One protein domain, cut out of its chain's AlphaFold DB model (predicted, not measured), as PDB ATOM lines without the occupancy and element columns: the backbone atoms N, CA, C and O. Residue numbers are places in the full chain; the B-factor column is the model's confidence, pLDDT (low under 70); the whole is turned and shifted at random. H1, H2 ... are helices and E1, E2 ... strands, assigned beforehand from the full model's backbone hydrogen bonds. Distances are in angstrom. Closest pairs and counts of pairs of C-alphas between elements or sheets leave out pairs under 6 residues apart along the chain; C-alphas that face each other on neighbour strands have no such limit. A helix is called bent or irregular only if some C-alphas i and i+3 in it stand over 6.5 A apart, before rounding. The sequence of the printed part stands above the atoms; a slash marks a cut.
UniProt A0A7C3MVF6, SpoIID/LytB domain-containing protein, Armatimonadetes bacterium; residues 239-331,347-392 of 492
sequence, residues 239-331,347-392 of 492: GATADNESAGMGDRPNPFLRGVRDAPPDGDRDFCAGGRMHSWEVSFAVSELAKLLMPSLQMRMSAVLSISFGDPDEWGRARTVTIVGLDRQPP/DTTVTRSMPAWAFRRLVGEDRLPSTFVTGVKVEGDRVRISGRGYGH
ATOM      1  N   GLY A 239      12.803 -11.698   7.040       95.00
ATOM      2  CA  GLY A 239      13.224 -13.068   7.386       95.00
ATOM      3  C   GLY A 239      13.035 -13.471   8.854       95.00
ATOM      4  O   GLY A 239      13.015 -14.656   9.184       95.00
ATOM      5  N   ALA A 240      12.829 -12.501   9.741       95.94
ATOM      6  CA  ALA A 240      12.394 -12.742  11.114       95.94
ATOM      7  C   ALA A 240      11.556 -11.570  11.627       95.94
ATOM      8  O   ALA A 240      11.865 -10.406  11.341       95.94
ATOM      9  N   THR A 241      10.511 -11.867  12.395       97.31
ATOM     10  CA  THR A 241       9.748 -10.858  13.136       97.31
ATOM     11  C   THR A 241      10.540 -10.411  14.366       97.31
ATOM     12  O   THR A 241      11.487 -11.075  14.771       97.31
ATOM     13  N   ALA A 242      10.219  -9.244  14.919       96.56
ATOM     14  CA  ALA A 242      11.005  -8.598  15.967       96.56
ATOM     15  C   ALA A 242      10.321  -8.639  17.334       96.56
ATOM     16  O   ALA A 242       9.092  -8.606  17.427       96.56
ATOM     17  N   ASP A 243      11.136  -8.571  18.382       95.69
ATOM     18  CA  ASP A 243      10.682  -8.274  19.735       95.69
ATOM     19  C   ASP A 243      10.096  -6.863  19.841       95.69
ATOM     20  O   ASP A 243      10.557  -5.915  19.189       95.69
ATOM     21  N   ASN A 244       9.092  -6.697  20.703       94.94
ATOM     22  CA  ASN A 244       8.409  -5.419  20.859       94.94
ATOM     23  C   ASN A 244       9.346  -4.284  21.313       94.94
ATOM     24  O   ASN A 244       9.257  -3.181  20.770       94.94
ATOM     25  N   GLU A 245      10.276  -4.532  22.238       92.62
ATOM     26  CA  GLU A 245      11.210  -3.515  22.731       92.62
ATOM     27  C   GLU A 245      12.236  -3.070  21.672       92.62
ATOM     28  O   GLU A 245      12.527  -1.875  21.559       92.62
ATOM     29  N   SER A 246      12.712  -3.988  20.822       91.44
ATOM     30  CA  SER A 246      13.631  -3.683  19.713       91.44
ATOM     31  C   SER A 246      13.005  -2.762  18.662       91.44
ATOM     32  O   SER A 246      13.701  -1.990  17.998       91.44
ATOM     33  N   ALA A 247      11.678  -2.798  18.535       91.00
ATOM     34  CA  ALA A 247      10.909  -1.951  17.634       91.00
ATOM     35  C   ALA A 247      10.323  -0.685  18.293       91.00
ATOM     36  O   ALA A 247       9.619   0.078  17.625       91.00
ATOM     37  N   GLY A 248      10.577  -0.446  19.585       90.19
ATOM     38  CA  GLY A 248      10.023   0.696  20.325       90.19
ATOM     39  C   GLY A 248       8.547   0.547  20.718       90.19
ATOM     40  O   GLY A 248       7.888   1.536  21.042       90.19
ATOM     41  N   MET A 249       8.009  -0.674  20.707       90.69
ATOM     42  CA  MET A 249       6.653  -1.008  21.151       90.69
ATOM     43  C   MET A 249       6.626  -1.352  22.651       90.69
ATOM     44  O   MET A 249       6.201  -2.432  23.061       90.69
ATOM     45  N   GLY A 250       7.067  -0.394  23.471       89.12
ATOM     46  CA  GLY A 250       7.146  -0.495  24.933       89.12
ATOM     47  C   GLY A 250       8.492  -1.013  25.452       89.12
ATOM     48  O   GLY A 250       9.200  -1.738  24.765       89.12
ATOM     49  N   ASP A 251       8.833  -0.642  26.688       86.31
ATOM     50  CA  ASP A 251      10.175  -0.838  27.270       86.31
ATOM     51  C   ASP A 251      10.380  -2.198  27.966       86.31
ATOM     52  O   ASP A 251      11.373  -2.401  28.667       86.31
ATOM     53  N   ARG A 252       9.415  -3.118  27.862       91.12
ATOM     54  CA  ARG A 252       9.450  -4.432  28.522       91.12
ATOM     55  C   ARG A 252       9.042  -5.533  27.545       91.12
ATOM     56  O   ARG A 252       8.083  -5.300  26.805       91.12
ATOM     57  N   PRO A 253       9.664  -6.725  27.611       93.38
ATOM     58  CA  PRO A 253       9.220  -7.891  26.860       93.38
ATOM     59  C   PRO A 253       7.740  -8.189  27.099       93.38
ATOM     60  O   PRO A 253       7.293  -8.345  28.238       93.38
ATOM     61  N   ASN A 254       6.980  -8.278  26.015       92.12
ATOM     62  CA  ASN A 254       5.609  -8.755  26.006       92.12
ATOM     63  C   ASN A 254       5.621 -10.207  25.494       92.12
ATOM     64  O   ASN A 254       6.094 -10.439  24.380       92.12
ATOM     65  N   PRO A 255       5.109 -11.188  26.263       91.25
ATOM     66  CA  PRO A 255       5.188 -12.603  25.891       91.25
ATOM     67  C   PRO A 255       4.463 -12.942  24.581       91.25
ATOM     68  O   PRO A 255       4.797 -13.940  23.958       91.25
ATOM     69  N   PHE A 256       3.517 -12.107  24.136       90.75
ATOM     70  CA  PHE A 256       2.765 -12.312  22.892       90.75
ATOM     71  C   PHE A 256       3.353 -11.559  21.689       90.75
ATOM     72  O   PHE A 256       2.814 -11.661  20.592       90.75
ATOM     73  N   LEU A 257       4.420 -10.773  21.895       93.31
ATOM     74  CA  LEU A 257       5.099  -9.956  20.881       93.31
ATOM     75  C   LEU A 257       6.614 -10.189  20.900       93.31
ATOM     76  O   LEU A 257       7.415  -9.252  20.961       93.31
ATOM     77  N   ARG A 258       6.983 -11.467  20.876       95.31
ATOM     78  CA  ARG A 258       8.356 -11.931  20.680       95.31
ATOM     79  C   ARG A 258       8.598 -12.200  19.200       95.31
ATOM     80  O   ARG A 258       7.654 -12.507  18.469       95.31
ATOM     81  N   GLY A 259       9.842 -12.055  18.762       95.69
ATOM     82  CA  GLY A 259      10.205 -12.409  17.398       95.69
ATOM     83  C   GLY A 259      10.062 -13.910  17.128       95.69
ATOM     84  O   GLY A 259      10.099 -14.743  18.034       95.69
ATOM     85  N   VAL A 260       9.867 -14.242  15.855       96.00
ATOM     86  CA  VAL A 260       9.863 -15.600  15.310       96.00
ATOM     87  C   VAL A 260      10.569 -15.586  13.958       96.00
ATOM     88  O   VAL A 260      10.519 -14.596  13.219       96.00
ATOM     89  N   ARG A 261      11.213 -16.696  13.596       96.44
ATOM     90  CA  ARG A 261      11.793 -16.868  12.260       96.44
ATOM     91  C   ARG A 261      10.666 -16.999  11.231       96.44
ATOM     92  O   ARG A 261       9.820 -17.871  11.376       96.44
ATOM     93  N   ASP A 262      10.677 -16.176  10.184       96.75
ATOM     94  CA  ASP A 262       9.624 -16.128   9.155       96.75
ATOM     95  C   ASP A 262       9.870 -17.176   8.061       96.75
ATOM     96  O   ASP A 262      10.014 -16.846   6.886       96.75
ATOM     97  N   ALA A 263      10.008 -18.439   8.459       95.94
ATOM     98  CA  ALA A 263      10.380 -19.568   7.607       95.94
ATOM     99  C   ALA A 263       9.859 -20.890   8.215       95.94
ATOM    100  O   ALA A 263       9.585 -20.937   9.418       95.94
ATOM    101  N   PRO A 264       9.730 -21.983   7.436       92.88
ATOM    102  CA  PRO A 264       9.400 -23.289   8.002       92.88
ATOM    103  C   PRO A 264      10.549 -23.792   8.905       92.88
ATOM    104  O   PRO A 264      11.700 -23.409   8.667       92.88
ATOM    105  N   PRO A 265      10.274 -24.663   9.902       87.00
ATOM    106  CA  PRO A 265      11.269 -25.100  10.887       87.00
ATOM    107  C   PRO A 265      12.587 -25.586  10.270       87.00
ATOM    108  O   PRO A 265      13.648 -25.099  10.648       87.00
ATOM    109  N   ASP A 266      12.496 -26.446   9.251       85.31
ATOM    110  CA  ASP A 266      13.640 -27.118   8.617       85.31
ATOM    111  C   ASP A 266      14.003 -26.560   7.225       85.31
ATOM    112  O   ASP A 266      14.634 -27.250   6.426       85.31
ATOM    113  N   GLY A 267      13.558 -25.346   6.869       82.19
ATOM    114  CA  GLY A 267      13.793 -24.783   5.530       82.19
ATOM    115  C   GLY A 267      14.526 -23.444   5.522       82.19
ATOM    116  O   GLY A 267      14.244 -22.552   6.321       82.19
ATOM    117  N   ASP A 268      15.422 -23.266   4.553       81.69
ATOM    118  CA  ASP A 268      16.313 -22.099   4.447       81.69
ATOM    119  C   ASP A 268      15.669 -20.848   3.828       81.69
ATOM    120  O   ASP A 268      16.288 -19.787   3.782       81.69
ATOM    121  N   ARG A 269      14.434 -20.954   3.322       90.62
ATOM    122  CA  ARG A 269      13.769 -19.877   2.581       90.62
ATOM    123  C   ARG A 269      12.677 -19.195   3.397       90.62
ATOM    124  O   ARG A 269      11.633 -19.794   3.650       90.62
ATOM    125  N   ASP A 270      12.880 -17.907   3.658       95.00
ATOM    126  CA  ASP A 270      11.892 -17.039   4.294       95.00
ATOM    127  C   ASP A 270      10.562 -17.014   3.513       95.00
ATOM    128  O   ASP A 270      10.542 -16.859   2.284       95.00
ATOM    129  N   PHE A 271       9.431 -17.083   4.217       96.19
ATOM    130  CA  PHE A 271       8.097 -16.926   3.644       96.19
ATOM    131  C   PHE A 271       7.940 -15.553   2.966       96.19
ATOM    132  O   PHE A 271       7.337 -15.457   1.893       96.19
ATOM    133  N   CYS A 272       8.538 -14.493   3.532       94.75
ATOM    134  CA  CYS A 272       8.546 -13.157   2.935       94.75
ATOM    135  C   CYS A 272       9.519 -12.970   1.757       94.75
ATOM    136  O   CYS A 272       9.485 -11.914   1.136       94.75
ATOM    137  N   ALA A 273      10.358 -13.949   1.387       91.81
ATOM    138  CA  ALA A 273      11.399 -13.768   0.358       91.81
ATOM    139  C   ALA A 273      10.869 -13.376  -1.043       91.81
ATOM    140  O   ALA A 273      11.629 -12.921  -1.893       91.81
ATOM    141  N   GLY A 274       9.571 -13.566  -1.315       82.94
ATOM    142  CA  GLY A 274       8.905 -13.076  -2.533       82.94
ATOM    143  C   GLY A 274       8.408 -11.621  -2.462       82.94
ATOM    144  O   GLY A 274       7.799 -11.137  -3.416       82.94
ATOM    145  N   GLY A 275       8.599 -10.939  -1.331       79.81
ATOM    146  CA  GLY A 275       8.164  -9.570  -1.082       79.81
ATOM    147  C   GLY A 275       9.038  -8.539  -1.795       79.81
ATOM    148  O   GLY A 275      10.264  -8.596  -1.752       79.81
ATOM    149  N   ARG A 276       8.414  -7.530  -2.419       78.12
ATOM    150  CA  ARG A 276       9.146  -6.433  -3.093       78.12
ATOM    151  C   ARG A 276       9.989  -5.576  -2.146       78.12
ATOM    152  O   ARG A 276      10.871  -4.875  -2.618       78.12
ATOM    153  N   MET A 277       9.675  -5.604  -0.850       78.62
ATOM    154  CA  MET A 277      10.380  -4.850   0.188       78.62
ATOM    155  C   MET A 277      11.266  -5.750   1.062       78.62
ATOM    156  O   MET A 277      11.734  -5.309   2.111       78.62
ATOM    157  N   HIS A 278      11.495  -7.001   0.648       89.31
ATOM    158  CA  HIS A 278      12.304  -7.946   1.410       89.31
ATOM    159  C   HIS A 278      13.752  -7.461   1.565       89.31
ATOM    160  O   HIS A 278      14.348  -7.663   2.617       89.31
ATOM    161  N   SER A 279      14.291  -6.755   0.567       94.06
ATOM    162  CA  SER A 279      15.565  -6.035   0.627       94.06
ATOM    163  C   SER A 279      15.405  -4.592   0.150       94.06
ATOM    164  O   SER A 279      14.553  -4.288  -0.688       94.06
ATOM    165  N   TRP A 280      16.221  -3.687   0.689       95.38
ATOM    166  CA  TRP A 280      16.207  -2.272   0.325       95.38
ATOM    167  C   TRP A 280      17.581  -1.619   0.481       95.38
ATOM    168  O   TRP A 280      18.422  -2.049   1.271       95.38
ATOM    169  N   GLU A 281      17.767  -0.524  -0.250       96.00
ATOM    170  CA  GLU A 281      18.860   0.424  -0.077       96.00
ATOM    171  C   GLU A 281      18.280   1.842  -0.099       96.00
ATOM    172  O   GLU A 281      17.439   2.168  -0.938       96.00
ATOM    173  N   VAL A 282      18.716   2.685   0.834       95.88
ATOM    174  CA  VAL A 282      18.301   4.086   0.947       95.88
ATOM    175  C   VAL A 282      19.518   4.981   1.146       95.88
ATOM    176  O   VAL A 282      20.544   4.551   1.677       95.88
ATOM    177  N   SER A 283      19.424   6.243   0.719       95.31
ATOM    178  CA  SER A 283      20.532   7.191   0.838       95.31
ATOM    179  C   SER A 283      20.081   8.564   1.324       95.31
ATOM    180  O   SER A 283      19.283   9.237   0.668       95.31
ATOM    181  N   PHE A 284      20.660   9.006   2.438       92.94
ATOM    182  CA  PHE A 284      20.414  10.302   3.064       92.94
ATOM    183  C   PHE A 284      21.581  11.255   2.808       92.94
ATOM    184  O   PHE A 284      22.737  10.831   2.798       92.94
ATOM    185  N   ALA A 285      21.300  12.549   2.651       90.50
ATOM    186  CA  ALA A 285      22.355  13.559   2.667       90.50
ATOM    187  C   ALA A 285      22.812  13.824   4.112       90.50
ATOM    188  O   ALA A 285      21.994  13.927   5.027       90.50
ATOM    189  N   VAL A 286      24.112  14.010   4.327       82.75
ATOM    190  CA  VAL A 286      24.706  14.355   5.630       82.75
ATOM    191  C   VAL A 286      24.092  15.641   6.192       82.75
ATOM    192  O   VAL A 286      23.715  15.695   7.362       82.75
ATOM    193  N   SER A 287      23.890  16.646   5.336       81.19
ATOM    194  CA  SER A 287      23.244  17.919   5.693       81.19
ATOM    195  C   SER A 287      21.752  17.789   6.037       81.19
ATOM    196  O   SER A 287      21.175  18.688   6.652       81.19
ATOM    197  N   GLU A 288      21.110  16.688   5.646       86.75
ATOM    198  CA  GLU A 288      19.726  16.373   5.984       86.75
ATOM    199  C   GLU A 288      19.638  15.616   7.311       86.75
ATOM    200  O   GLU A 288      18.870  16.025   8.183       86.75
ATOM    201  N   LEU A 289      20.465  14.580   7.501       84.56
ATOM    202  CA  LEU A 289      20.581  13.885   8.785       84.56
ATOM    203  C   LEU A 289      20.916  14.878   9.900       84.56
ATOM    204  O   LEU A 289      20.232  14.892  10.917       84.56
ATOM    205  N   ALA A 290      21.875  15.781   9.668       78.00
ATOM    206  CA  ALA A 290      22.189  16.881  10.576       78.00
ATOM    207  C   ALA A 290      20.925  17.642  11.020       78.00
ATOM    208  O   ALA A 290      20.647  17.723  12.215       78.00
ATOM    209  N   LYS A 291      20.109  18.135  10.074       80.69
ATOM    210  CA  LYS A 291      18.874  18.896  10.357       80.69
ATOM    211  C   LYS A 291      17.845  18.097  11.159       80.69
ATOM    212  O   LYS A 291      17.228  18.659  12.060       80.69
ATOM    213  N   LEU A 292      17.651  16.822  10.822       82.25
ATOM    214  CA  LEU A 292      16.675  15.942  11.477       82.25
ATOM    215  C   LEU A 292      17.111  15.553  12.897       82.25
ATOM    216  O   LEU A 292      16.271  15.383  13.776       82.25
ATOM    217  N   LEU A 293      18.420  15.458  13.130       76.19
ATOM    218  CA  LEU A 293      18.998  15.039  14.403       76.19
ATOM    219  C   LEU A 293      19.275  16.205  15.364       76.19
ATOM    220  O   LEU A 293      19.245  15.974  16.573       76.19
ATOM    221  N   MET A 294      19.491  17.442  14.882       69.75
ATOM    222  CA  MET A 294      19.764  18.609  15.749       69.75
ATOM    223  C   MET A 294      18.793  18.743  16.942       69.75
ATOM    224  O   MET A 294      19.279  18.955  18.056       69.75
ATOM    225  N   PRO A 295      17.453  18.600  16.786       70.75
ATOM    226  CA  PRO A 295      16.517  18.771  17.901       70.75
ATOM    227  C   PRO A 295      16.644  17.687  18.979       70.75
ATOM    228  O   PRO A 295      16.382  17.955  20.149       70.75
ATOM    229  N   SER A 296      17.037  16.470  18.592       67.81
ATOM    230  CA  SER A 296      17.113  15.301  19.479       67.81
ATOM    231  C   SER A 296      18.506  15.070  20.066       67.81
ATOM    232  O   SER A 296      18.614  14.504  21.148       67.81
ATOM    233  N   LEU A 297      19.563  15.505  19.374       66.06
ATOM    234  CA  LEU A 297      20.961  15.323  19.785       66.06
ATOM    235  C   LEU A 297      21.620  16.588  20.352       66.06
ATOM    236  O   LEU A 297      22.725  16.497  20.891       66.06
ATOM    237  N   GLN A 298      20.956  17.745  20.232       65.62
ATOM    238  CA  GLN A 298      21.449  19.067  20.648       65.62
ATOM    239  C   GLN A 298      22.796  19.465  20.009       65.62
ATOM    240  O   GLN A 298      23.551  20.242  20.584       65.62
ATOM    241  N   MET A 299      23.085  18.949  18.810       63.03
ATOM    242  CA  MET A 299      24.321  19.207  18.061       63.03
ATOM    243  C   MET A 299      24.059  20.077  16.834       63.03
ATOM    244  O   MET A 299      23.124  19.820  16.076       63.03
ATOM    245  N   ARG A 300      24.941  21.042  16.582       65.50
ATOM    246  CA  ARG A 300      25.062  21.788  15.326       65.50
ATOM    247  C   ARG A 300      26.034  21.067  14.402       65.50
ATOM    248  O   ARG A 300      27.153  21.524  14.174       65.50
ATOM    249  N   MET A 301      25.579  19.933  13.876       66.31
ATOM    250  CA  MET A 301      26.386  19.082  13.005       66.31
ATOM    251  C   MET A 301      26.836  19.820  11.738       66.31
ATOM    252  O   MET A 301      26.015  20.118  10.868       66.31
ATOM    253  N   SER A 302      28.137  20.085  11.623       65.62
ATOM    254  CA  SER A 302      28.775  20.583  10.398       65.62
ATOM    255  C   SER A 302      29.120  19.447   9.432       65.62
ATOM    256  O   SER A 302      29.049  19.644   8.220       65.62
ATOM    257  N   ALA A 303      29.425  18.257   9.960       68.69
ATOM    258  CA  ALA A 303      29.678  17.033   9.201       68.69
ATOM    259  C   ALA A 303      29.273  15.772   9.991       68.69
ATOM    260  O   ALA A 303      29.313  15.755  11.223       68.69
ATOM    261  N   VAL A 304      28.937  14.696   9.272       71.94
ATOM    262  CA  VAL A 304      28.961  13.314   9.784       71.94
ATOM    263  C   VAL A 304      30.327  12.739   9.419       71.94
ATOM    264  O   VAL A 304      30.695  12.761   8.249       71.94
ATOM    265  N   LEU A 305      31.061  12.225  10.404       78.00
ATOM    266  CA  LEU A 305      32.324  11.510  10.199       78.00
ATOM    267  C   LEU A 305      32.075  10.007  10.044       78.00
ATOM    268  O   LEU A 305      32.657   9.362   9.179       78.00
ATOM    269  N   SER A 306      31.177   9.453  10.860       84.25
ATOM    270  CA  SER A 306      30.715   8.075  10.721       84.25
ATOM    271  C   SER A 306      29.310   7.890  11.285       84.25
ATOM    272  O   SER A 306      28.823   8.660  12.117       84.25
ATOM    273  N   ILE A 307      28.650   6.840  10.813       90.75
ATOM    274  CA  ILE A 307      27.403   6.329  11.366       90.75
ATOM    275  C   ILE A 307      27.477   4.808  11.331       90.75
ATOM    276  O   ILE A 307      27.793   4.217  10.299       90.75
ATOM    277  N   SER A 308      27.203   4.186  12.470       93.06
ATOM    278  CA  SER A 308      27.146   2.740  12.636       93.06
ATOM    279  C   SER A 308      25.849   2.351  13.331       93.06
ATOM    280  O   SER A 308      25.284   3.106  14.125       93.06
ATOM    281  N   PHE A 309      25.364   1.159  13.013       94.31
ATOM    282  CA  PHE A 309      24.281   0.519  13.740       94.31
ATOM    283  C   PHE A 309      24.945  -0.484  14.685       94.31
ATOM    284  O   PHE A 309      25.880  -1.175  14.280       94.31
ATOM    285  N   GLY A 310      24.540  -0.480  15.953       90.69
ATOM    286  CA  GLY A 310      25.050  -1.418  16.950       90.69
ATOM    287  C   GLY A 310      24.552  -2.836  16.688       90.69
ATOM    288  O   GLY A 310      23.652  -3.035  15.867       90.69
ATOM    289  N   ASP A 311      25.126  -3.794  17.416       90.69
ATOM    290  CA  ASP A 311      24.847  -5.217  17.229       90.69
ATOM    291  C   ASP A 311      23.335  -5.509  17.186       90.69
ATOM    292  O   ASP A 311      22.557  -4.929  17.967       90.69
ATOM    293  N   PRO A 312      22.893  -6.371  16.256       93.62
ATOM    294  CA  PRO A 312      21.493  -6.731  16.156       93.62
ATOM    295  C   PRO A 312      21.021  -7.534  17.375       93.62
ATOM    296  O   PRO A 312      21.803  -8.134  18.112       93.62
ATOM    297  N   ASP A 313      19.710  -7.553  17.591       91.62
ATOM    298  CA  ASP A 313      19.074  -8.585  18.403       91.62
ATOM    299  C   ASP A 313      19.088  -9.958  17.704       91.62
ATOM    300  O   ASP A 313      19.567 -10.108  16.577       91.62
ATOM    301  N   GLU A 314      18.556 -10.973  18.386       93.94
ATOM    302  CA  GLU A 314      18.459 -12.349  17.874       93.94
ATOM    303  C   GLU A 314      17.659 -12.453  16.553       93.94
ATOM    304  O   GLU A 314      17.833 -13.403  15.792       93.94
ATOM    305  N   TRP A 315      16.854 -11.433  16.233       95.38
ATOM    306  CA  TRP A 315      16.018 -11.327  15.036       95.38
ATOM    307  C   TRP A 315      16.580 -10.363  13.976       95.38
ATOM    308  O   TRP A 315      15.891 -10.009  13.013       95.38
ATOM    309  N   GLY A 316      17.827  -9.907  14.129       94.25
ATOM    310  CA  GLY A 316      18.506  -9.055  13.152       94.25
ATOM    311  C   GLY A 316      18.162  -7.561  13.219       94.25
ATOM    312  O   GLY A 316      18.592  -6.801  12.350       94.25
ATOM    313  N   ARG A 317      17.398  -7.091  14.214       95.88
ATOM    314  CA  ARG A 317      17.120  -5.655  14.390       95.88
ATOM    315  C   ARG A 317      18.267  -4.985  15.121       95.88
ATOM    316  O   ARG A 317      18.561  -5.323  16.262       95.88
ATOM    317  N   ALA A 318      18.872  -3.982  14.494       95.88
ATOM    318  CA  ALA A 318      19.861  -3.146  15.157       95.88
ATOM    319  C   ALA A 318      19.259  -2.511  16.419       95.88
ATOM    320  O   ALA A 318      18.203  -1.878  16.356       95.88
ATOM    321  N   ARG A 319      19.934  -2.650  17.564       92.56
ATOM    322  CA  ARG A 319      19.443  -2.092  18.836       92.56
ATOM    323  C   ARG A 319      19.649  -0.579  18.905       92.56
ATOM    324  O   ARG A 319      18.764   0.167  19.330       92.56
ATOM    325  N   THR A 320      20.808  -0.108  18.455       94.38
ATOM    326  CA  THR A 320      21.235   1.294  18.541       94.38
ATOM    327  C   THR A 320      21.769   1.814  17.211       94.38
ATOM    328  O   THR A 320      22.164   1.052  16.333       94.38
ATOM    329  N   VAL A 321      21.794   3.137  17.074       94.50
ATOM    330  CA  VAL A 321      22.539   3.865  16.044       94.50
ATOM    331  C   VAL A 321      23.497   4.798  16.757       94.50
ATOM    332  O   VAL A 321      23.067   5.564  17.621       94.50
ATOM    333  N   THR A 322      24.770   4.742  16.384       92.62
ATOM    334  CA  THR A 322      25.819   5.645  16.850       92.62
ATOM    335  C   THR A 322      26.262   6.528  15.695       92.62
ATOM    336  O   THR A 322      26.511   6.052  14.590       92.62
ATOM    337  N   ILE A 323      26.345   7.829  15.949       88.56
ATOM    338  CA  ILE A 323      26.725   8.847  14.973       88.56
ATOM    339  C   ILE A 323      27.884   9.633  15.566       88.56
ATOM    340  O   ILE A 323      27.780  10.171  16.671       88.56
ATOM    341  N   VAL A 324      28.982   9.694  14.819       86.44
ATOM    342  CA  VAL A 324      30.135  10.544  15.109       86.44
ATOM    343  C   VAL A 324      30.101  11.694  14.117       86.44
ATOM    344  O   VAL A 324      30.031  11.482  12.905       86.44
ATOM    345  N   GLY A 325      30.137  12.923  14.615       81.81
ATOM    346  CA  GLY A 325      30.091  14.116  13.781       81.81
ATOM    347  C   GLY A 325      30.878  15.267  14.376       81.81
ATOM    348  O   GLY A 325      31.299  15.216  15.529       81.81
ATOM    349  N   LEU A 326      31.060  16.309  13.577       77.31
ATOM    350  CA  LEU A 326      31.643  17.566  14.022       77.31
ATOM    351  C   LEU A 326      30.526  18.501  14.497       77.31
ATOM    352  O   LEU A 326      29.562  18.735  13.768       77.31
ATOM    353  N   ASP A 327      30.641  19.003  15.722       74.69
ATOM    354  CA  ASP A 327      29.700  19.923  16.356       74.69
ATOM    355  C   ASP A 327      30.283  21.340  16.411       74.69
ATOM    356  O   ASP A 327      31.357  21.563  16.979       74.69
ATOM    357  N   ARG A 328      29.558  22.307  15.843       70.19
ATOM    358  CA  ARG A 328      29.923  23.727  15.900       70.19
ATOM    359  C   ARG A 328      29.541  24.329  17.239       70.19
ATOM    360  O   ARG A 328      28.391  24.742  17.440       70.19
ATOM    361  N   GLN A 329      30.536  24.470  18.110       64.81
ATOM    362  CA  GLN A 329      30.384  25.251  19.330       64.81
ATOM    363  C   GLN A 329      29.934  26.687  19.000       64.81
ATOM    364  O   GLN A 329      30.379  27.268  18.003       64.81
ATOM    365  N   PRO A 330      29.025  27.286  19.795       58.94
ATOM    366  CA  PRO A 330      28.782  28.721  19.705       58.94
ATOM    367  C   PRO A 330      30.087  29.477  20.008       58.94
ATOM    368  O   PRO A 330      30.875  28.997  20.825       58.94
ATOM    369  N   PRO A 331      30.321  30.659  19.407       55.66
ATOM    370  CA  PRO A 331      31.453  31.488  19.799       55.66
ATOM    371  C   PRO A 331      31.356  31.787  21.296       55.66
ATOM    372  O   PRO A 331      30.325  32.268  21.777       55.66
ATOM    373  N   ASP A 347      35.213  23.275  15.231       70.25
ATOM    374  CA  ASP A 347      34.455  22.037  15.059       70.25
ATOM    375  C   ASP A 347      34.999  20.973  16.035       70.25
ATOM    376  O   ASP A 347      36.167  20.592  15.972       70.25
ATOM    377  N   THR A 348      34.161  20.494  16.958       78.69
ATOM    378  CA  THR A 348      34.538  19.469  17.953       78.69
ATOM    379  C   THR A 348      33.936  18.121  17.579       78.69
ATOM    380  O   THR A 348      32.737  18.041  17.324       78.69
ATOM    381  N   THR A 349      34.720  17.040  17.585       81.31
ATOM    382  CA  THR A 349      34.179  15.689  17.367       81.31
ATOM    383  C   THR A 349      33.294  15.268  18.536       81.31
ATOM    384  O   THR A 349      33.744  15.204  19.679       81.31
ATOM    385  N   VAL A 350      32.038  14.939  18.245       81.12
ATOM    386  CA  VAL A 350      31.044  14.495  19.221       81.12
ATOM    387  C   VAL A 350      30.428  13.178  18.761       81.12
ATOM    388  O   VAL A 350      29.997  13.037  17.615       81.12
ATOM    389  N   THR A 351      30.340  12.230  19.694       86.06
ATOM    390  CA  THR A 351      29.620  10.964  19.520       86.06
ATOM    391  C   THR A 351      28.258  11.038  20.208       86.06
ATOM    392  O   THR A 351      28.126  11.544  21.332       86.06
ATOM    393  N   ARG A 352      27.231  10.510  19.543       86.06
ATOM    394  CA  ARG A 352      25.890  10.306  20.103       86.06
ATOM    395  C   ARG A 352      25.357   8.943  19.709       86.06
ATOM    396  O   ARG A 352      25.579   8.500  18.586       86.06
ATOM    397  N   SER A 353      24.583   8.343  20.603       90.31
ATOM    398  CA  SER A 353      23.874   7.093  20.345       90.31
ATOM    399  C   SER A 353      22.400   7.231  20.710       90.31
ATOM    400  O   SER A 353      22.047   7.966  21.633       90.31
ATOM    401  N   MET A 354      21.537   6.524  19.988       92.06
ATOM    402  CA  MET A 354      20.100   6.424  20.261       92.06
ATOM    403  C   MET A 354      19.574   5.034  19.869       92.06
ATOM    404  O   MET A 354      20.246   4.342  19.103       92.06
ATOM    405  N   PRO A 355      18.386   4.607  20.333       94.31
ATOM    406  CA  PRO A 355      17.748   3.391  19.831       94.31
ATOM    407  C   PRO A 355      17.497   3.471  18.318       94.31
ATOM    408  O   PRO A 355      17.086   4.520  17.812       94.31
ATOM    409  N   ALA A 356      17.695   2.378  17.580       95.38
ATOM    410  CA  ALA A 356      17.549   2.409  16.121       95.38
ATOM    411  C   ALA A 356      16.102   2.674  15.671       95.38
ATOM    412  O   ALA A 356      15.879   3.345  14.663       95.38
ATOM    413  N   TRP A 357      15.106   2.225  16.445       94.44
ATOM    414  CA  TRP A 357      13.698   2.552  16.197       94.44
ATOM    415  C   TRP A 357      13.423   4.057  16.349       94.44
ATOM    416  O   TRP A 357      12.621   4.623  15.602       94.44
ATOM    417  N   ALA A 358      14.128   4.736  17.263       93.44
ATOM    418  CA  ALA A 358      14.016   6.180  17.448       93.44
ATOM    419  C   ALA A 358      14.661   6.922  16.269       93.44
ATOM    420  O   ALA A 358      14.051   7.840  15.723       93.44
ATOM    421  N   PHE A 359      15.832   6.463  15.808       94.06
ATOM    422  CA  PHE A 359      16.457   6.959  14.580       94.06
ATOM    423  C   PHE A 359      15.527   6.806  13.368       94.06
ATOM    424  O   PHE A 359      15.269   7.789  12.674       94.06
ATOM    425  N   ARG A 360      14.937   5.617  13.165       94.94
ATOM    426  CA  ARG A 360      13.949   5.339  12.104       94.94
ATOM    427  C   ARG A 360      12.779   6.325  12.129       94.94
ATOM    428  O   ARG A 360      12.417   6.878  11.092       94.94
ATOM    429  N   ARG A 361      12.222   6.596  13.312       91.75
ATOM    430  CA  ARG A 361      11.130   7.564  13.486       91.75
ATOM    431  C   ARG A 361      11.555   9.010  13.192       91.75
ATOM    432  O   ARG A 361      10.746   9.765  12.661       91.75
ATOM    433  N   LEU A 362      12.795   9.393  13.512       91.62
ATOM    434  CA  LEU A 362      13.337  10.732  13.232       91.62
ATOM    435  C   LEU A 362      13.631  10.958  11.744       91.62
ATOM    436  O   LEU A 362      13.331  12.034  11.228       91.62
ATOM    437  N   VAL A 363      14.196   9.967  11.042       92.00
ATOM    438  CA  VAL A 363      14.492  10.098   9.601       92.00
ATOM    439  C   VAL A 363      13.268   9.904   8.703       92.00
ATOM    440  O   VAL A 363      13.271  10.352   7.555       92.00
ATOM    441  N   GLY A 364      12.217   9.282   9.240       91.69
ATOM    442  CA  GLY A 364      10.961   8.975   8.565       91.69
ATOM    443  C   GLY A 364      10.824   7.478   8.299       91.69
ATOM    444  O   GLY A 364      11.674   6.865   7.658       91.69
ATOM    445  N   GLU A 365       9.719   6.894   8.756       90.56
ATOM    446  CA  GLU A 365       9.472   5.446   8.705       90.56
ATOM    447  C   GLU A 365       9.317   4.888   7.281       90.56
ATOM    448  O   GLU A 365       9.652   3.728   7.043       90.56
ATOM    449  N   ASP A 366       8.883   5.726   6.334       88.06
ATOM    450  CA  ASP A 366       8.837   5.411   4.898       88.06
ATOM    451  C   ASP A 366      10.218   5.531   4.220       88.06
ATOM    452  O   ASP A 366      10.407   5.068   3.097       88.06
ATOM    453  N   ARG A 367      11.181   6.199   4.878       93.62
ATOM    454  CA  ARG A 367      12.513   6.529   4.342       93.62
ATOM    455  C   ARG A 367      13.621   5.630   4.866       93.62
ATOM    456  O   ARG A 367      14.619   5.450   4.179       93.62
ATOM    457  N   LEU A 368      13.456   5.088   6.069       95.75
ATOM    458  CA  LEU A 368      14.228   3.961   6.575       95.75
ATOM    459  C   LEU A 368      13.240   2.806   6.813       95.75
ATOM    460  O   LEU A 368      12.600   2.773   7.868       95.75
ATOM    461  N   PRO A 369      13.060   1.894   5.835       95.81
ATOM    462  CA  PRO A 369      11.941   0.952   5.832       95.81
ATOM    463  C   PRO A 369      11.819   0.116   7.109       95.81
ATOM    464  O   PRO A 369      10.713  -0.038   7.627       95.81
ATOM    465  N   SER A 370      12.939  -0.346   7.669       96.38
ATOM    466  CA  SER A 370      13.002  -1.099   8.929       96.38
ATOM    467  C   SER A 370      14.294  -0.787   9.707       96.38
ATOM    468  O   SER A 370      15.166  -0.063   9.228       96.38
ATOM    469  N   THR A 371      14.439  -1.351  10.910       96.62
ATOM    470  CA  THR A 371      15.705  -1.377  11.672       96.62
ATOM    471  C   THR A 371      16.555  -2.631  11.406       96.62
ATOM    472  O   THR A 371      17.582  -2.821  12.055       96.62
ATOM    473  N   PHE A 372      16.166  -3.484  10.450       96.44
ATOM    474  CA  PHE A 372      16.963  -4.631  10.001       96.44
ATOM    475  C   PHE A 372      18.021  -4.153   8.997       96.44
ATOM    476  O   PHE A 372      17.870  -4.301   7.783       96.44
ATOM    477  N   VAL A 373      19.082  -3.532   9.511       96.44
ATOM    478  CA  VAL A 373      20.189  -2.998   8.708       96.44
ATOM    479  C   VAL A 373      21.230  -4.084   8.452       96.44
ATOM    480  O   VAL A 373      21.682  -4.751   9.376       96.44
ATOM    481  N   THR A 374      21.623  -4.241   7.190       95.69
ATOM    482  CA  THR A 374      22.643  -5.200   6.734       95.69
ATOM    483  C   THR A 374      23.937  -4.526   6.281       95.69
ATOM    484  O   THR A 374      24.948  -5.201   6.112       95.69
ATOM    485  N   GLY A 375      23.936  -3.204   6.086       95.56
ATOM    486  CA  GLY A 375      25.136  -2.464   5.708       95.56
ATOM    487  C   GLY A 375      24.962  -0.952   5.788       95.56
ATOM    488  O   GLY A 375      23.868  -0.422   5.599       95.56
ATOM    489  N   VAL A 376      26.064  -0.251   6.055       95.56
ATOM    490  CA  VAL A 376      26.138   1.216   6.058       95.56
ATOM    491  C   VAL A 376      27.436   1.649   5.391       95.56
ATOM    492  O   VAL A 376      28.492   1.076   5.654       95.56
ATOM    493  N   LYS A 377      27.364   2.666   4.530       93.12
ATOM    494  CA  LYS A 377      28.521   3.298   3.888       93.12
ATOM    495  C   LYS A 377      28.369   4.814   3.924       93.12
ATOM    496  O   LYS A 377      27.302   5.337   3.602       93.12
ATOM    497  N   VAL A 378      29.436   5.514   4.295       88.25
ATOM    498  CA  VAL A 378      29.541   6.971   4.145       88.25
ATOM    499  C   VAL A 378      30.320   7.238   2.861       88.25
ATOM    500  O   VAL A 378      31.439   6.756   2.704       88.25
ATOM    501  N   GLU A 379      29.709   7.959   1.928       87.25
ATOM    502  CA  GLU A 379      30.230   8.219   0.585       87.25
ATOM    503  C   GLU A 379      30.098   9.716   0.290       87.25
ATOM    504  O   GLU A 379      29.032  10.203  -0.089       87.25
ATOM    505  N   GLY A 380      31.181  10.465   0.518       84.56
ATOM    506  CA  GLY A 380      31.187  11.921   0.368       84.56
ATOM    507  C   GLY A 380      30.195  12.600   1.317       84.56
ATOM    508  O   GLY A 380      30.297  12.465   2.534       84.56
ATOM    509  N   ASP A 381      29.225  13.326   0.760       85.75
ATOM    510  CA  ASP A 381      28.164  14.007   1.510       85.75
ATOM    511  C   ASP A 381      26.925  13.127   1.766       85.75
ATOM    512  O   ASP A 381      25.895  13.635   2.220       85.75
ATOM    513  N   ARG A 382      26.994  11.816   1.492       91.06
ATOM    514  CA  ARG A 382      25.864  10.887   1.628       91.06
ATOM    515  C   ARG A 382      26.153   9.726   2.571       91.06
ATOM    516  O   ARG A 382      27.263   9.212   2.656       91.06
ATOM    517  N   VAL A 383      25.096   9.255   3.221       92.00
ATOM    518  CA  VAL A 383      25.060   7.979   3.940       92.00
ATOM    519  C   VAL A 383      24.153   7.036   3.161       92.00
ATOM    520  O   VAL A 383      22.972   7.335   2.982       92.00
ATOM    521  N   ARG A 384      24.686   5.905   2.701       95.81
ATOM    522  CA  ARG A 384      23.929   4.778   2.143       95.81
ATOM    523  C   ARG A 384      23.702   3.742   3.243       95.81
ATOM    524  O   ARG A 384      24.643   3.377   3.942       95.81
ATOM    525  N   ILE A 385      22.468   3.272   3.381       96.75
ATOM    526  CA  ILE A 385      22.059   2.241   4.340       96.75
ATOM    527  C   ILE A 385      21.322   1.156   3.554       96.75
ATOM    528  O   ILE A 385      20.377   1.466   2.830       96.75
ATOM    529  N   SER A 386      21.740  -0.098   3.698       96.81
ATOM    530  CA  SER A 386      21.054  -1.267   3.141       96.81
ATOM    531  C   SER A 386      20.462  -2.127   4.252       96.81
ATOM    532  O   SER A 386      20.988  -2.168   5.366       96.81
ATOM    533  N   GLY A 387      19.377  -2.832   3.951       96.19
ATOM    534  CA  GLY A 387      18.664  -3.636   4.934       96.19
ATOM    535  C   GLY A 387      17.574  -4.515   4.336       96.19
ATOM    536  O   GLY A 387      17.518  -4.722   3.121       96.19
ATOM    537  N   ARG A 388      16.727  -5.065   5.212       95.62
ATOM    538  CA  ARG A 388      15.641  -5.992   4.859       95.62
ATOM    539  C   ARG A 388      14.295  -5.634   5.487       95.62
ATOM    540  O   ARG A 388      14.243  -4.966   6.516       95.62
ATOM    541  N   GLY A 389      13.200  -6.075   4.876       95.88
ATOM    542  CA  GLY A 389      11.833  -5.878   5.375       95.88
ATOM    543  C   GLY A 389      11.338  -4.422   5.408       95.88
ATOM    544  O   GLY A 389      12.066  -3.470   5.142       95.88
ATOM    545  N   TYR A 390      10.069  -4.235   5.772       95.50
ATOM    546  CA  TYR A 390       9.369  -2.953   5.782       95.50
ATOM    547  C   TYR A 390       8.361  -2.877   6.936       95.50
ATOM    548  O   TYR A 390       7.404  -3.650   7.012       95.50
ATOM    549  N   GLY A 391       8.542  -1.879   7.800       94.00
ATOM    550  CA  GLY A 391       7.751  -1.656   9.004       94.00
ATOM    551  C   GLY A 391       8.527  -1.964  10.287       94.00
ATOM    552  O   GLY A 391       9.753  -2.069  10.297       94.00
ATOM    553  N   HIS A 392       7.793  -2.088  11.393       94.19
ATOM    554  CA  HIS A 392       8.364  -2.337  12.721       94.19
ATOM    555  C   HIS A 392       8.802  -3.797  12.940       94.19
ATOM    556  O   HIS A 392       9.597  -4.064  13.833       94.19
TER     557      HIS A 392
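AT A GLANCE: This is residues 239 to 331 and 347 to 392 of the 492 residues of the protein "SpoIID/LytB domain-containing protein" of Armatimonadetes bacterium (UniProt A0A7C3MVF6). Two three-stranded antiparallel sheets stand edge to edge, E5 beside E2, as one curved wall, with H2 and H3 packed over E2, E3 and E4. A long unnamed stretch, residues 239 to 270, and small H1 lie toward one end. The printed part has 139 residues, in the order H1 E1 H2 E2 E3 E4 H3 E5 E6, class mixed. It is compact, radius of gyration of the C-alphas 16.3 A, yet elongated, spanning 61 by 32 by 22 A.

IN THESE COORDINATES: After residues 239 to 270 comes H1, residues 271 to 274, with C-alpha 271 at (8.097, -16.926, 3.644). E1 is residues 279 to 285, 20.8 A; H2 is 286 to 297, 14.7 A. E2, 301 to 309, bends by 66 degrees at residue 305; E3, 320 to 328, bends by 51 degrees at 325. E4 is 347 to 355, 25.5 A, H3 356 to 363, E5 373 to 379. E6, 382 to 388, ends at C-alpha (15.641, -5.992, 4.859). H1 and H2 are irregular: C-alphas 271 and 274 are 7.3 A apart, 292 and 295 7.0 A.

HOW THE PARTS SIT: H1 is on neither sheet. E6 is the inner strand between E1, with N 282 and O 385 at 2.9 A, and E5, its hairpin partner, with N 384 and O 377 at 2.8 A. E2 and E3 form a hairpin, N 308 and O 322 at 2.9 A; E3 pairs with E4, N 323 and O 352 at 2.8 A. That sheet is twisted, with H2 and H3 on one face, two layers. The closest C-alphas of E2 and E5 are Ser 306 and Val 378, 6.8 A. H2, by residues 289 to 293 alone, touches H3, closest C-alphas Leu 292 and Leu 362, 6.4 A, at a steep tilt of 64 degrees. Every O i to N i+4 pair is within hydrogen-bond range in H3, 5 of 8 in H2; H1 is too short for one.

THE WHOLE: The farthest C-alphas, Asp 266 and Pro 331, are 62.3 A apart. Residues 332 to 346 are not printed, a gap of 11.0 A between C-alphas 331 and 347. Of the links printed whole, none is long. pLDDT is under 70 at 294, 296 to 303 and 329 to 331.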